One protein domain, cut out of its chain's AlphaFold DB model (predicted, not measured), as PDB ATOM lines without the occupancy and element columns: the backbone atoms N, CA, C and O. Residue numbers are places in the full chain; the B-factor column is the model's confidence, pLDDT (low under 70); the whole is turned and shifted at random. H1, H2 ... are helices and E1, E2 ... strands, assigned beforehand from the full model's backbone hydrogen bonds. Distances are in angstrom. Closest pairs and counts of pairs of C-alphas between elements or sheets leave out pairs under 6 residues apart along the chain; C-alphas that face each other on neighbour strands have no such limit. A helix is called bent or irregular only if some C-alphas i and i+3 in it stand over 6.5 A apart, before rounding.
ATOM      1  N   ILE A  18     163.437 198.355 110.159       90.50
ATOM      2  CA  ILE A  18     164.456 199.177 110.809       90.50
ATOM      3  C   ILE A  18     163.938 200.602 110.926       90.50
ATOM      4  O   ILE A  18     163.294 201.124 110.008       90.50
ATOM      5  N   LYS A  19     164.221 201.240 112.059       89.19
ATOM      6  CA  LYS A  19     163.925 202.658 112.251       89.19
ATOM      7  C   LYS A  19     165.198 203.481 112.103       89.19
ATOM      8  O   LYS A  19     166.163 203.273 112.833       89.19
ATOM      9  N   VAL A  20     165.177 204.460 111.201       88.56
ATOM     10  CA  VAL A  20     166.290 205.394 110.997       88.56
ATOM     11  C   VAL A  20     165.776 206.823 111.070       88.56
ATOM     12  O   VAL A  20     165.141 207.338 110.152       88.56
ATOM     13  N   GLY A  21     166.036 207.468 112.207       84.81
ATOM     14  CA  GLY A  21     165.470 208.776 112.522       84.81
ATOM     15  C   GLY A  21     163.940 208.729 112.553       84.81
ATOM     16  O   GLY A  21     163.345 207.992 113.343       84.81
ATOM     17  N   GLU A  22     163.308 209.522 111.688       84.81
ATOM     18  CA  GLU A  22     161.849 209.565 111.521       84.81
ATOM     19  C   GLU A  22     161.327 208.617 110.428       84.81
ATOM     20  O   GLU A  22     160.116 208.543 110.222       84.81
ATOM     21  N   GLU A  23     162.215 207.915 109.722       87.81
ATOM     22  CA  GLU A  23     161.860 207.005 108.635       87.81
ATOM     23  C   GLU A  23     161.836 205.553 109.120       87.81
ATOM     24  O   GLU A  23     162.646 205.132 109.953       87.81
ATOM     25  N   LEU A  24     160.893 204.782 108.586       88.19
ATOM     26  CA  LEU A  24     160.741 203.363 108.876       88.19
ATOM     27  C   LEU A  24     160.899 202.582 107.577       88.19
ATOM     28  O   LEU A  24     160.158 202.806 106.627       88.19
ATOM     29  N   TYR A  25     161.849 201.656 107.537       88.44
ATOM     30  CA  TYR A  25     162.045 200.779 106.389       88.44
ATOM     31  C   TYR A  25     161.542 199.391 106.749       88.44
ATOM     32  O   TYR A  25     161.893 198.859 107.797       88.44
ATOM     33  N   THR A  26     160.693 198.809 105.912       88.31
ATOM     34  CA  THR A  26     160.026 197.534 106.201       88.31
ATOM     35  C   THR A  26     159.833 196.721 104.933       88.31
ATOM     36  O   THR A  26     159.812 197.259 103.831       88.31
ATOM     37  N   THR A  27     159.650 195.414 105.087       86.50
ATOM     38  CA  THR A  27     159.263 194.502 104.003       86.50
ATOM     39  C   THR A  27     157.743 194.433 103.802       86.50
ATOM     40  O   THR A  27     157.266 193.860 102.821       86.50
ATOM     41  N   ARG A  28     156.947 195.025 104.707       81.38
ATOM     42  CA  ARG A  28     155.479 194.982 104.651       81.38
ATOM     43  C   ARG A  28     154.907 196.016 103.677       81.38
ATOM     44  O   ARG A  28     154.737 197.188 104.009       81.38
ATOM     45  N   GLN A  29     154.481 195.540 102.511       77.50
ATOM     46  CA  GLN A  29     153.837 196.352 101.465       77.50
ATOM     47  C   GLN A  29     152.566 197.077 101.933       77.50
ATOM     48  O   GLN A  29     152.262 198.169 101.471       77.50
ATOM     49  N   ASN A  30     151.844 196.519 102.906       75.06
ATOM     50  CA  ASN A  30     150.562 197.064 103.365       75.06
ATOM     51  C   ASN A  30     150.691 198.382 104.163       75.06
ATOM     52  O   ASN A  30     149.679 198.930 104.610       75.06
ATOM     53  N   LEU A  31     151.917 198.862 104.398       71.56
ATOM     54  CA  LEU A  31     152.216 200.017 105.251       71.56
ATOM     55  C   LEU A  31     152.647 201.258 104.480       71.56
ATOM     56  O   LEU A  31     152.390 202.366 104.941       71.56
ATOM     57  N   THR A  32     153.230 201.099 103.295       66.31
ATOM     58  CA  THR A  32     153.709 202.227 102.482       66.31
ATOM     59  C   THR A  32     152.595 203.172 102.046       66.31
ATOM     60  O   THR A  32     152.821 204.368 101.905       66.31
ATOM     61  N   HIS A  33     151.367 202.672 101.889       66.31
ATOM     62  CA  HIS A  33     150.207 203.504 101.553       66.31
ATOM     63  C   HIS A  33     149.665 204.321 102.731       66.31
ATOM     64  O   HIS A  33     148.831 205.200 102.523       66.31
ATOM     65  N   LYS A  34     150.089 204.018 103.964       66.94
ATOM     66  CA  LYS A  34     149.535 204.638 105.173       66.94
ATOM     67  C   LYS A  34     150.314 205.866 105.613       66.94
ATOM     68  O   LYS A  34     149.713 206.771 106.183       66.94
ATOM     69  N   GLU A  35     151.618 205.915 105.344       73.31
ATOM     70  CA  GLU A  35     152.460 207.015 105.804       73.31
ATOM     71  C   GLU A  35     153.684 207.224 104.893       73.31
ATOM     72  O   GLU A  35     154.433 206.276 104.655       73.31
ATOM     73  N   PRO A  36     153.949 208.456 104.408       72.94
ATOM     74  CA  PRO A  36     155.044 208.743 103.470       72.94
ATOM     75  C   PRO A  36     156.450 208.532 104.051       72.94
ATOM     76  O   PRO A  36     157.438 208.593 103.324       72.94
ATOM     77  N   ARG A  37     156.552 208.315 105.365       81.19
ATOM     78  CA  ARG A  37     157.806 208.033 106.074       81.19
ATOM     79  C   ARG A  37     158.141 206.539 106.098       81.19
ATOM     80  O   ARG A  37     159.204 206.170 106.596       81.19
ATOM     81  N   ILE A  38     157.240 205.694 105.587       85.06
ATOM     82  CA  ILE A  38     157.415 204.247 105.505       85.06
ATOM     83  C   ILE A  38     157.927 203.882 104.114       85.06
ATOM     84  O   ILE A  38     157.254 204.104 103.108       85.06
ATOM     85  N   HIS A  39     159.106 203.273 104.071       86.25
ATOM     86  CA  HIS A  39     159.779 202.848 102.853       86.25
ATOM     87  C   HIS A  39     159.749 201.327 102.742       86.25
ATOM     88  O   HIS A  39     160.132 200.613 103.672       86.25
ATOM     89  N   LEU A  40     159.308 200.823 101.590       86.00
ATOM     90  CA  LEU A  40     159.374 199.395 101.302       86.00
ATOM     91  C   LEU A  40     160.791 199.022 100.870       86.00
ATOM     92  O   LEU A  40     161.314 199.595  99.915       86.00
ATOM     93  N   ILE A  41     161.372 198.026 101.528       86.62
ATOM     94  CA  ILE A  41     162.650 197.427 101.143       86.62
ATOM     95  C   ILE A  41     162.520 195.912 101.001       86.62
ATOM     96  O   ILE A  41     161.617 195.288 101.562       86.62
ATOM     97  N   GLY A  42     163.415 195.314 100.216       84.44
ATOM     98  CA  GLY A  42     163.508 193.861 100.089       84.44
ATOM     99  C   GLY A  42     164.007 193.209 101.381       84.44
ATOM    100  O   GLY A  42     164.683 193.848 102.184       84.44
ATOM    101  N   LYS A  43     163.705 191.919 101.565       84.81
ATOM    102  CA  LYS A  43     164.104 191.176 102.770       84.81
ATOM    103  C   LYS A  43     165.622 191.132 102.956       84.81
ATOM    104  O   LYS A  43     166.089 191.473 104.029       84.81
ATOM    105  N   ASN A  44     166.376 190.834 101.898       82.88
ATOM    106  CA  ASN A  44     167.843 190.794 101.965       82.88
ATOM    107  C   ASN A  44     168.431 192.146 102.395       82.88
ATOM    108  O   ASN A  44     169.323 192.202 103.226       82.88
ATOM    109  N   CYS A  45     167.862 193.245 101.892       84.69
ATOM    110  CA  CYS A  45     168.241 194.596 102.296       84.69
ATOM    111  C   CYS A  45     167.951 194.862 103.776       84.69
ATOM    112  O   CYS A  45     168.789 195.416 104.486       84.69
ATOM    113  N   LEU A  46     166.782 194.436 104.259       88.69
ATOM    114  CA  LEU A  46     166.458 194.540 105.675       88.69
ATOM    115  C   LEU A  46     167.456 193.737 106.519       88.69
ATOM    116  O   LEU A  46     168.001 194.284 107.472       88.69
ATOM    117  N   ASP A  47     167.734 192.492 106.137       88.75
ATOM    118  CA  ASP A  47     168.658 191.597 106.836       88.75
ATOM    119  C   ASP A  47     170.097 192.153 106.851       88.75
ATOM    120  O   ASP A  47     170.792 192.033 107.862       88.75
ATOM    121  N   ALA A  48     170.526 192.825 105.777       87.62
ATOM    122  CA  ALA A  48     171.830 193.482 105.673       87.62
ATOM    123  C   ALA A  48     171.954 194.701 106.599       87.62
ATOM    124  O   ALA A  48     172.983 194.911 107.242       87.62
ATOM    125  N   LEU A  49     170.895 195.511 106.682       90.12
ATOM    126  CA  LEU A  49     170.879 196.763 107.441       90.12
ATOM    127  C   LEU A  49     170.573 196.556 108.930       90.12
ATOM    128  O   LEU A  49     171.052 197.322 109.769       90.12
ATOM    129  N   LYS A  50     169.793 195.531 109.282       90.50
ATOM    130  CA  LYS A  50     169.324 195.268 110.650       90.50
ATOM    131  C   LYS A  50     170.438 195.232 111.708       90.50
ATOM    132  O   LYS A  50     170.253 195.856 112.753       90.50
ATOM    133  N   PRO A  51     171.608 194.605 111.470       91.50
ATOM    134  CA  PRO A  51     172.713 194.589 112.433       91.50
ATOM    135  C   PRO A  51     173.277 195.975 112.771       91.50
ATOM    136  O   PRO A  51     173.941 196.138 113.792       91.50
ATOM    137  N   PHE A  52     173.026 196.972 111.922       91.19
ATOM    138  CA  PHE A  52     173.531 198.336 112.065       91.19
ATOM    139  C   PHE A  52     172.469 199.313 112.583       91.19
ATOM    140  O   PHE A  52     172.707 200.525 112.629       91.19
ATOM    141  N   GLU A  53     171.295 198.816 112.980       87.06
ATOM    142  CA  GLU A  53     170.220 199.638 113.529       87.06
ATOM    143  C   GLU A  53     170.726 200.506 114.698       87.06
ATOM    144  O   GLU A  53     171.444 200.051 115.586       87.06
ATOM    145  N   GLY A  54     170.407 201.804 114.659       87.50
ATOM    146  CA  GLY A  54     170.917 202.809 115.603       87.50
ATOM    147  C   GLY A  54     172.215 203.509 115.177       87.50
ATOM    148  O   GLY A  54     172.479 204.612 115.650       87.50
ATOM    149  N   ARG A  55     172.991 202.934 114.248       91.69
ATOM    150  CA  ARG A  55     174.160 203.587 113.617       91.69
ATOM    151  C   ARG A  55     173.866 204.099 112.209       91.69
ATOM    152  O   ARG A  55     174.587 204.951 111.696       91.69
ATOM    153  N   LEU A  56     172.820 203.570 111.581       90.94
ATOM    154  CA  LEU A  56     172.397 203.981 110.251       90.94
ATOM    155  C   LEU A  56     171.878 205.419 110.250       90.94
ATOM    156  O   LEU A  56     171.139 205.847 111.136       90.94
ATOM    157  N   THR A  57     172.216 206.138 109.186       90.38
ATOM    158  CA  THR A  57     171.623 207.429 108.848       90.38
ATOM    159  C   THR A  57     170.898 207.320 107.512       90.38
ATOM    160  O   THR A  57     171.136 206.403 106.722       90.38
ATOM    161  N   LYS A  58     170.022 208.286 107.227       87.50
ATOM    162  CA  LYS A  58     169.336 208.376 105.932       87.50
ATOM    163  C   LYS A  58     170.318 208.407 104.756       87.50
ATOM    164  O   LYS A  58     170.033 207.840 103.705       87.50
ATOM    165  N   THR A  59     171.461 209.068 104.934       89.00
ATOM    166  CA  THR A  59     172.522 209.145 103.924       89.00
ATOM    167  C   THR A  59     173.136 207.773 103.676       89.00
ATOM    168  O   THR A  59     173.141 207.328 102.534       89.00
ATOM    169  N   VAL A  60     173.521 207.059 104.741       90.31
ATOM    170  CA  VAL A  60     174.099 205.708 104.646       90.31
ATOM    171  C   VAL A  60     173.160 204.750 103.914       90.31
ATOM    172  O   VAL A  60     173.596 204.050 103.009       90.31
ATOM    173  N   ILE A  61     171.860 204.748 104.239       88.75
ATOM    174  CA  ILE A  61     170.896 203.874 103.550       88.75
ATOM    175  C   ILE A  61     170.796 204.225 102.064       88.75
ATOM    176  O   ILE A  61     170.777 203.332 101.221       88.75
ATOM    177  N   LYS A  62     170.723 205.516 101.721       87.94
ATOM    178  CA  LYS A  62     170.640 205.947 100.320       87.94
ATOM    179  C   LYS A  62     171.878 205.545  99.528       87.94
ATOM    180  O   LYS A  62     171.737 205.036  98.420       87.94
ATOM    181  N   GLU A  63     173.061 205.776 100.082       88.62
ATOM    182  CA  GLU A  63     174.324 205.411  99.442       88.62
ATOM    183  C   GLU A  63     174.447 203.898  99.293       88.62
ATOM    184  O   GLU A  63     174.756 203.421  98.204       88.62
ATOM    185  N   TRP A  64     174.099 203.140 100.331       89.00
ATOM    186  CA  TRP A  64     174.095 201.684 100.278       89.00
ATOM    187  C   TRP A  64     173.122 201.147  99.219       89.00
ATOM    188  O   TRP A  64     173.508 200.300  98.426       89.00
ATOM    189  N   LEU A  65     171.897 201.682  99.121       86.44
ATOM    190  CA  LEU A  65     170.927 201.279  98.088       86.44
ATOM    191  C   LEU A  65     171.433 201.560  96.665       86.44
ATOM    192  O   LEU A  65     171.182 200.775  95.749       86.44
ATOM    193  N   LEU A  66     172.127 202.685  96.464       87.56
ATOM    194  CA  LEU A  66     172.738 203.021  95.177       87.56
ATOM    195  C   LEU A  66     173.907 202.084  94.861       87.56
ATOM    196  O   LEU A  66     173.984 201.572  93.744       87.56
ATOM    197  N   LEU A  67     174.782 201.834  95.837       87.31
ATOM    198  CA  LEU A  67     175.928 200.940  95.693       87.31
ATOM    199  C   LEU A  67     175.488 199.505  95.434       87.31
ATOM    200  O   LEU A  67     175.950 198.923  94.463       87.31
ATOM    201  N   ALA A  68     174.554 198.968  96.219       84.12
ATOM    202  CA  ALA A  68     174.003 197.628  96.035       84.12
ATOM    203  C   ALA A  68     173.499 197.433  94.598       84.12
ATOM    204  O   ALA A  68     173.883 196.481  93.931       84.12
ATOM    205  N   LYS A  69     172.754 198.406  94.057       83.75
ATOM    206  CA  LYS A  69     172.271 198.350  92.671       83.75
ATOM    207  C   LYS A  69     173.401 198.328  91.635       83.75
ATOM    208  O   LYS A  69     173.275 197.654  90.614       83.75
ATOM    209  N   VAL A  70     174.477 199.090  91.848       85.00
ATOM    210  CA  VAL A  70     175.620 199.116  90.918       85.00
ATOM    211  C   VAL A  70     176.457 197.845  91.035       85.00
ATOM    212  O   VAL A  70     176.879 197.296  90.018       85.00
ATOM    213  N   LEU A  71     176.677 197.367  92.255       81.50
ATOM    214  CA  LEU A  71     177.398 196.133  92.541       81.50
ATOM    215  C   LEU A  71     176.661 194.919  91.965       81.50
ATOM    216  O   LEU A  71     177.298 194.086  91.326       81.50
ATOM    217  N   ASP A  72     175.332 194.872  92.083       78.81
ATOM    218  CA  ASP A  72     174.485 193.856  91.448       78.81
ATOM    219  C   ASP A  72     174.578 193.914  89.916       78.81
ATOM    220  O   ASP A  72     174.704 192.884  89.259       78.81
ATOM    221  N   ALA A  73     174.564 195.115  89.326       78.12
ATOM    222  CA  ALA A  73     174.686 195.292  87.876       78.12
ATOM    223  C   ALA A  73     176.085 194.951  87.330       78.12
ATOM    224  O   ALA A  73     176.226 194.649  86.147       78.12
ATOM    225  N   SER A  74     177.114 195.015  88.178       71.19
ATOM    226  CA  SER A  74     178.505 194.697  87.826       71.19
ATOM    227  C   SER A  74     178.829 193.209  88.004       71.19
ATOM    228  O   SER A  74     179.979 192.801  87.834       71.19
ATOM    229  N   CYS A  75     177.841 192.400  88.388       64.19
ATOM    230  CA  CYS A  75     178.031 191.030  88.824       64.19
ATOM    231  C   CYS A  75     177.633 190.017  87.737       64.19
ATOM    232  O   CYS A  75     176.477 189.962  87.323       64.19
ATOM    233  N   ASP A  76     178.572 189.155  87.335       60.19
ATOM    234  CA  ASP A  76     178.222 187.819  86.841       60.19
ATOM    235  C   ASP A  76     177.690 187.000  88.022       60.19
ATOM    236  O   ASP A  76     178.207 187.134  89.128       60.19
ATOM    237  N   SER A  77     176.699 186.135  87.792       57.22
ATOM    238  CA  SER A  77     175.862 185.414  88.779       57.22
ATOM    239  C   SER A  77     176.561 184.655  89.931       57.22
ATOM    240  O   SER A  77     175.878 184.037  90.749       57.22
ATOM    241  N   MET A  78     177.892 184.688  90.017       57.97
ATOM    242  CA  MET A  78     178.721 184.056  91.039       57.97
ATOM    243  C   MET A  78     179.375 185.007  92.053       57.97
ATOM    244  O   MET A  78     179.852 184.502  93.066       57.97
ATOM    245  N   ASN A  79     179.428 186.332  91.849       64.62
ATOM    246  CA  ASN A  79     180.070 187.186  92.862       64.62
ATOM    247  C   ASN A  79     179.083 187.548  93.983       64.62
ATOM    248  O   ASN A  79     177.979 188.032  93.740       64.62
ATOM    249  N   GLN A  80     179.502 187.324  95.227       78.19
ATOM    250  CA  GLN A  80     178.805 187.806  96.417       78.19
ATOM    251  C   GLN A  80     179.608 188.955  97.032       78.19
ATOM    252  O   GLN A  80     180.841 188.936  97.024       78.19
ATOM    253  N   TRP A  81     178.907 189.957  97.556       85.38
ATOM    254  CA  TRP A  81     179.514 191.132  98.177       85.38
ATOM    255  C   TRP A  81     179.410 191.042  99.699       85.38
ATOM    256  O   TRP A  81     178.395 190.607 100.241       85.38
ATOM    257  N   ASP A  82     180.453 191.479 100.399       88.12
ATOM    258  CA  ASP A  82     180.459 191.626 101.849       88.12
ATOM    259  C   ASP A  82     179.675 192.889 102.230       88.12
ATOM    260  O   ASP A  82     180.227 193.976 102.427       88.12
ATOM    261  N   GLU A  83     178.352 192.741 102.298       87.81
ATOM    262  CA  GLU A  83     177.430 193.825 102.636       87.81
ATOM    263  C   GLU A  83     177.766 194.464 103.987       87.81
ATOM    264  O   GLU A  83     177.635 195.679 104.137       87.81
ATOM    265  N   LYS A  84     178.255 193.674 104.955       89.50
ATOM    266  CA  LYS A  84     178.624 194.183 106.281       89.50
ATOM    267  C   LYS A  84     179.791 195.150 106.175       89.50
ATOM    268  O   LYS A  84     179.690 196.265 106.678       89.50
ATOM    269  N   LYS A  85     180.858 194.755 105.476       90.81
ATOM    270  CA  LYS A  85     182.028 195.613 105.260       90.81
ATOM    271  C   LYS A  85     181.657 196.899 104.520       90.81
ATOM    272  O   LYS A  85     182.104 197.975 104.903       90.81
ATOM    273  N   ILE A  86     180.807 196.806 103.495       90.31
ATOM    274  CA  ILE A  86     180.341 197.984 102.746       90.31
ATOM    275  C   ILE A  86     179.609 198.953 103.680       90.31
ATOM    276  O   ILE A  86     179.922 200.142 103.701       90.31
ATOM    277  N   ILE A  87     178.646 198.457 104.465       91.00
ATOM    278  CA  ILE A  87     177.859 199.295 105.377       91.00
ATOM    279  C   ILE A  87     178.750 199.910 106.463       91.00
ATOM    280  O   ILE A  87     178.560 201.074 106.811       91.00
ATOM    281  N   GLU A  88     179.744 199.185 106.979       92.38
ATOM    282  CA  GLU A  88     180.692 199.727 107.959       92.38
ATOM    283  C   GLU A  88     181.519 200.891 107.410       92.38
ATOM    284  O   GLU A  88     181.624 201.913 108.089       92.38
ATOM    285  N   GLU A  89     182.038 200.783 106.185       92.12
ATOM    286  CA  GLU A  89     182.774 201.874 105.531       92.12
ATOM    287  C   GLU A  89     181.883 203.099 105.285       92.12
ATOM    288  O   GLU A  89     182.303 204.237 105.510       92.12
ATOM    289  N   LEU A  90     180.620 202.876 104.899       90.31
ATOM    290  CA  LEU A  90     179.641 203.956 104.743       90.31
ATOM    291  C   LEU A  90     179.329 204.640 106.080       90.31
ATOM    292  O   LEU A  90     179.258 205.865 106.148       90.31
ATOM    293  N   ILE A  91     179.176 203.872 107.164       91.25
ATOM    294  CA  ILE A  91     178.954 204.421 108.511       91.25
ATOM    295  C   ILE A  91     180.189 205.180 109.008       91.25
ATOM    296  O   ILE A  91     180.039 206.203 109.675       91.25
ATOM    297  N   ALA A  92     181.397 204.701 108.695       90.69
ATOM    298  CA  ALA A  92     182.646 205.385 109.029       90.69
ATOM    299  C   ALA A  92     182.808 206.721 108.282       90.69
ATOM    300  O   ALA A  92     183.623 207.552 108.681       90.69
ATOM    301  N   GLY A  93     182.013 206.952 107.231       86.12
ATOM    302  CA  GLY A  93     182.071 208.167 106.429       86.12
ATOM    303  C   GLY A  93     183.322 208.225 105.558       86.12
ATOM    304  O   GLY A  93     183.814 209.317 105.284       86.12
ATOM    305  N   HIS A  94     183.851 207.069 105.146       82.50
ATOM    306  CA  HIS A  94     184.964 206.993 104.207       82.50
ATOM    307  C   HIS A  94     184.424 206.974 102.769       82.50
ATOM    308  O   HIS A  94     183.879 205.957 102.334       82.50
ATOM    309  N   PRO A  95     184.538 208.077 102.005       73.25
ATOM    310  CA  PRO A  95     184.079 208.098 100.625       73.25
ATOM    311  C   PRO A  95     185.035 207.275  99.761       73.25
ATOM    312  O   PRO A  95     186.141 207.716  99.445       73.25
ATOM    313  N   HIS A  96     184.595 206.089  99.351       85.25
ATOM    314  CA  HIS A  96     185.345 205.240  98.432       85.25
ATOM    315  C   HIS A  96     184.750 205.312  97.019       85.25
ATOM    316  O   HIS A  96     183.530 205.397  96.856       85.25
ATOM    317  N   PRO A  97     185.578 205.264  95.961       86.25
ATOM    318  CA  PRO A  97     185.072 205.063  94.609       86.25
ATOM    319  C   PRO A  97     184.487 203.652  94.452       86.25
ATOM    320  O   PRO A  97     184.914 202.716  95.124       86.25
ATOM    321  N   ILE A  98     183.564 203.468  93.501       83.31
ATOM    322  CA  ILE A  98     182.914 202.167  93.228       83.31
ATOM    323  C   ILE A  98     183.948 201.056  92.984       83.31
ATOM    324  O   ILE A  98     183.789 199.949  93.490       83.31
ATOM    325  N   SER A  99     185.042 201.366  92.280       84.88
ATOM    326  CA  SER A  99     186.140 200.426  92.021       84.88
ATOM    327  C   SER A  99     186.764 199.863  93.298       84.88
ATOM    328  O   SER A  99     187.087 198.685  93.348       84.88
ATOM    329  N   TRP A 100     186.867 200.665  94.362       90.50
ATOM    330  CA  TRP A 100     187.406 200.188  95.630       90.50
ATOM    331  C   TRP A 100     186.512 199.108  96.241       90.50
ATOM    332  O   TRP A 100     187.028 198.092  96.698       90.50
ATOM    333  N   TYR A 101     185.186 199.276  96.199       87.06
ATOM    334  CA  TYR A 101     184.252 198.257  96.685       87.06
ATOM    335  C   TYR A 101     184.321 196.975  95.846       87.06
ATOM    336  O   TYR A 101     184.290 195.883  96.411       87.06
ATOM    337  N   LEU A 102     184.483 197.096  94.522       83.31
ATOM    338  CA  LEU A 102     184.662 195.940  93.634       83.31
ATOM    339  C   LEU A 102     185.910 195.122  94.003       83.31
ATOM    340  O   LEU A 102     185.859 193.892  94.006       83.31
ATOM    341  N   ASP A 103     186.999 195.800  94.363       86.00
ATOM    342  CA  ASP A 103     188.275 195.161  94.690       86.00
ATOM    343  C   ASP A 103     188.349 194.663  96.146       86.00
ATOM    344  O   ASP A 103     189.034 193.682  96.432       86.00
ATOM    345  N   ASN A 104     187.662 195.327  97.087       85.75
ATOM    346  CA  ASN A 104     187.867 195.125  98.531       85.75
ATOM    347  C   ASN A 104     186.683 194.490  99.264       85.75
ATOM    348  O   ASN A 104     186.858 194.039 100.399       85.75
ATOM    349  N   CYS A 105     185.492 194.478  98.671       84.44
ATOM    350  CA  CYS A 105     184.281 193.951  99.303       84.44
ATOM    351  C   CYS A 105     183.754 192.697  98.608       84.44
ATOM    352  O   CYS A 105     182.662 192.242  98.928       84.44
ATOM    353  N   LYS A 106     184.502 192.124  97.667       84.19
ATOM    354  CA  LYS A 106     184.164 190.831  97.078       84.19
ATOM    355  C   LYS A 106     184.409 189.718  98.101       84.19
ATOM    356  O   LYS A 106     185.500 189.642  98.669       84.19
TER     357      LYS A 106
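What this domain is: This is residues 18 to 106 of the 108 residues of an uncharacterized protein of Breznakibacter xylanolyticus (UniProt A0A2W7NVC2). A small three-stranded sheet, E1 E2 E3, makes one part of the body, with the short helix H1 over E3 at one end and H2 between the sheet and a helical hairpin of H3 and H4. H5 closes the other end, set across H3. The printed part has 89 residues, with three named strands and five named helices in the order E1 E2 H1 E3 H2 H3 H4 H5; the sheet, in that strand order, is mixed, and the class is mostly helix. The whole is compact, with a radius of gyration of the C-alphas of 13.6 A and spans of 41 by 28 by 18 A.

How they stand to each other: E1, residues 18 to 20, and E2, residues 23 to 26, form an antiparallel hairpin, with N 18 and O 25 2.9 A apart, within hydrogen-bond range. E2 and E3, residues 38 to 40, are parallel, with N 39 and O 24 at 2.8 A. H1, residues 29 to 32, is on the sheet over E3, at a height over the sheet of 6.7 A from a local plane fitted to just 6 C-alphas. E2, H1 and E3 form a strand-helix-strand unit, two parallel neighbour strands with a helix between, whose crossover is right-handed. H2, residues 43 to 52, is also on the sheet; its closest C-alphas to E1 are those of Lys 50 and Ile 18, 6.2 A apart. H2 is irregular, but only just: C-alphas 48 and 51 are 6.9 A apart. H2 only just touches H4, residues 83 to 92, with 3 pairs of C-alphas within 8 A, the closest Ala 48 and Glu 83 at 6.4 A. H3, residues 58 to 73, touches H4 with residues 60 to 64 alone, closest at the C-alphas of Val 60 and Leu 90, 5.8 A; this helical hairpin runs opposite ways at a steep tilt of 38 degrees, only just past shallow. H2 and H3 are near each other. H5, residues 98 to 104, is close to but not clearly touching H3, about perpendicular at 78 degrees, with the C-alphas of Leu 71 and Leu 102 closest at 7.3 A. Every O i to N i+4 pair is within hydrogen-bond range in H3, H4 and H5, against 4 of 6 in H2; H1 is too short for such a pair, and its one O i to N i+3 pair is not within range.

Where its parts are: E1 begins at C-alpha 18, (164.456, 199.177, 110.809). H3 measures 22.9 A, from C-alpha 58 to C-alpha 73 at (174.686, 195.292, 87.876); H2 measures 15.1 A, H4 14.2 A and H5 10.1 A, ending at C-alpha 104, (187.867, 195.125, 98.531).

The domain as a whole: The two C-alphas farthest apart are those of Lys 34 and Asp 103, 41.2 A. The printed part has no cut and no long link. Mean pLDDT of the printed part is 83.8, with residues 32 to 34 and 75 to 79 under 70.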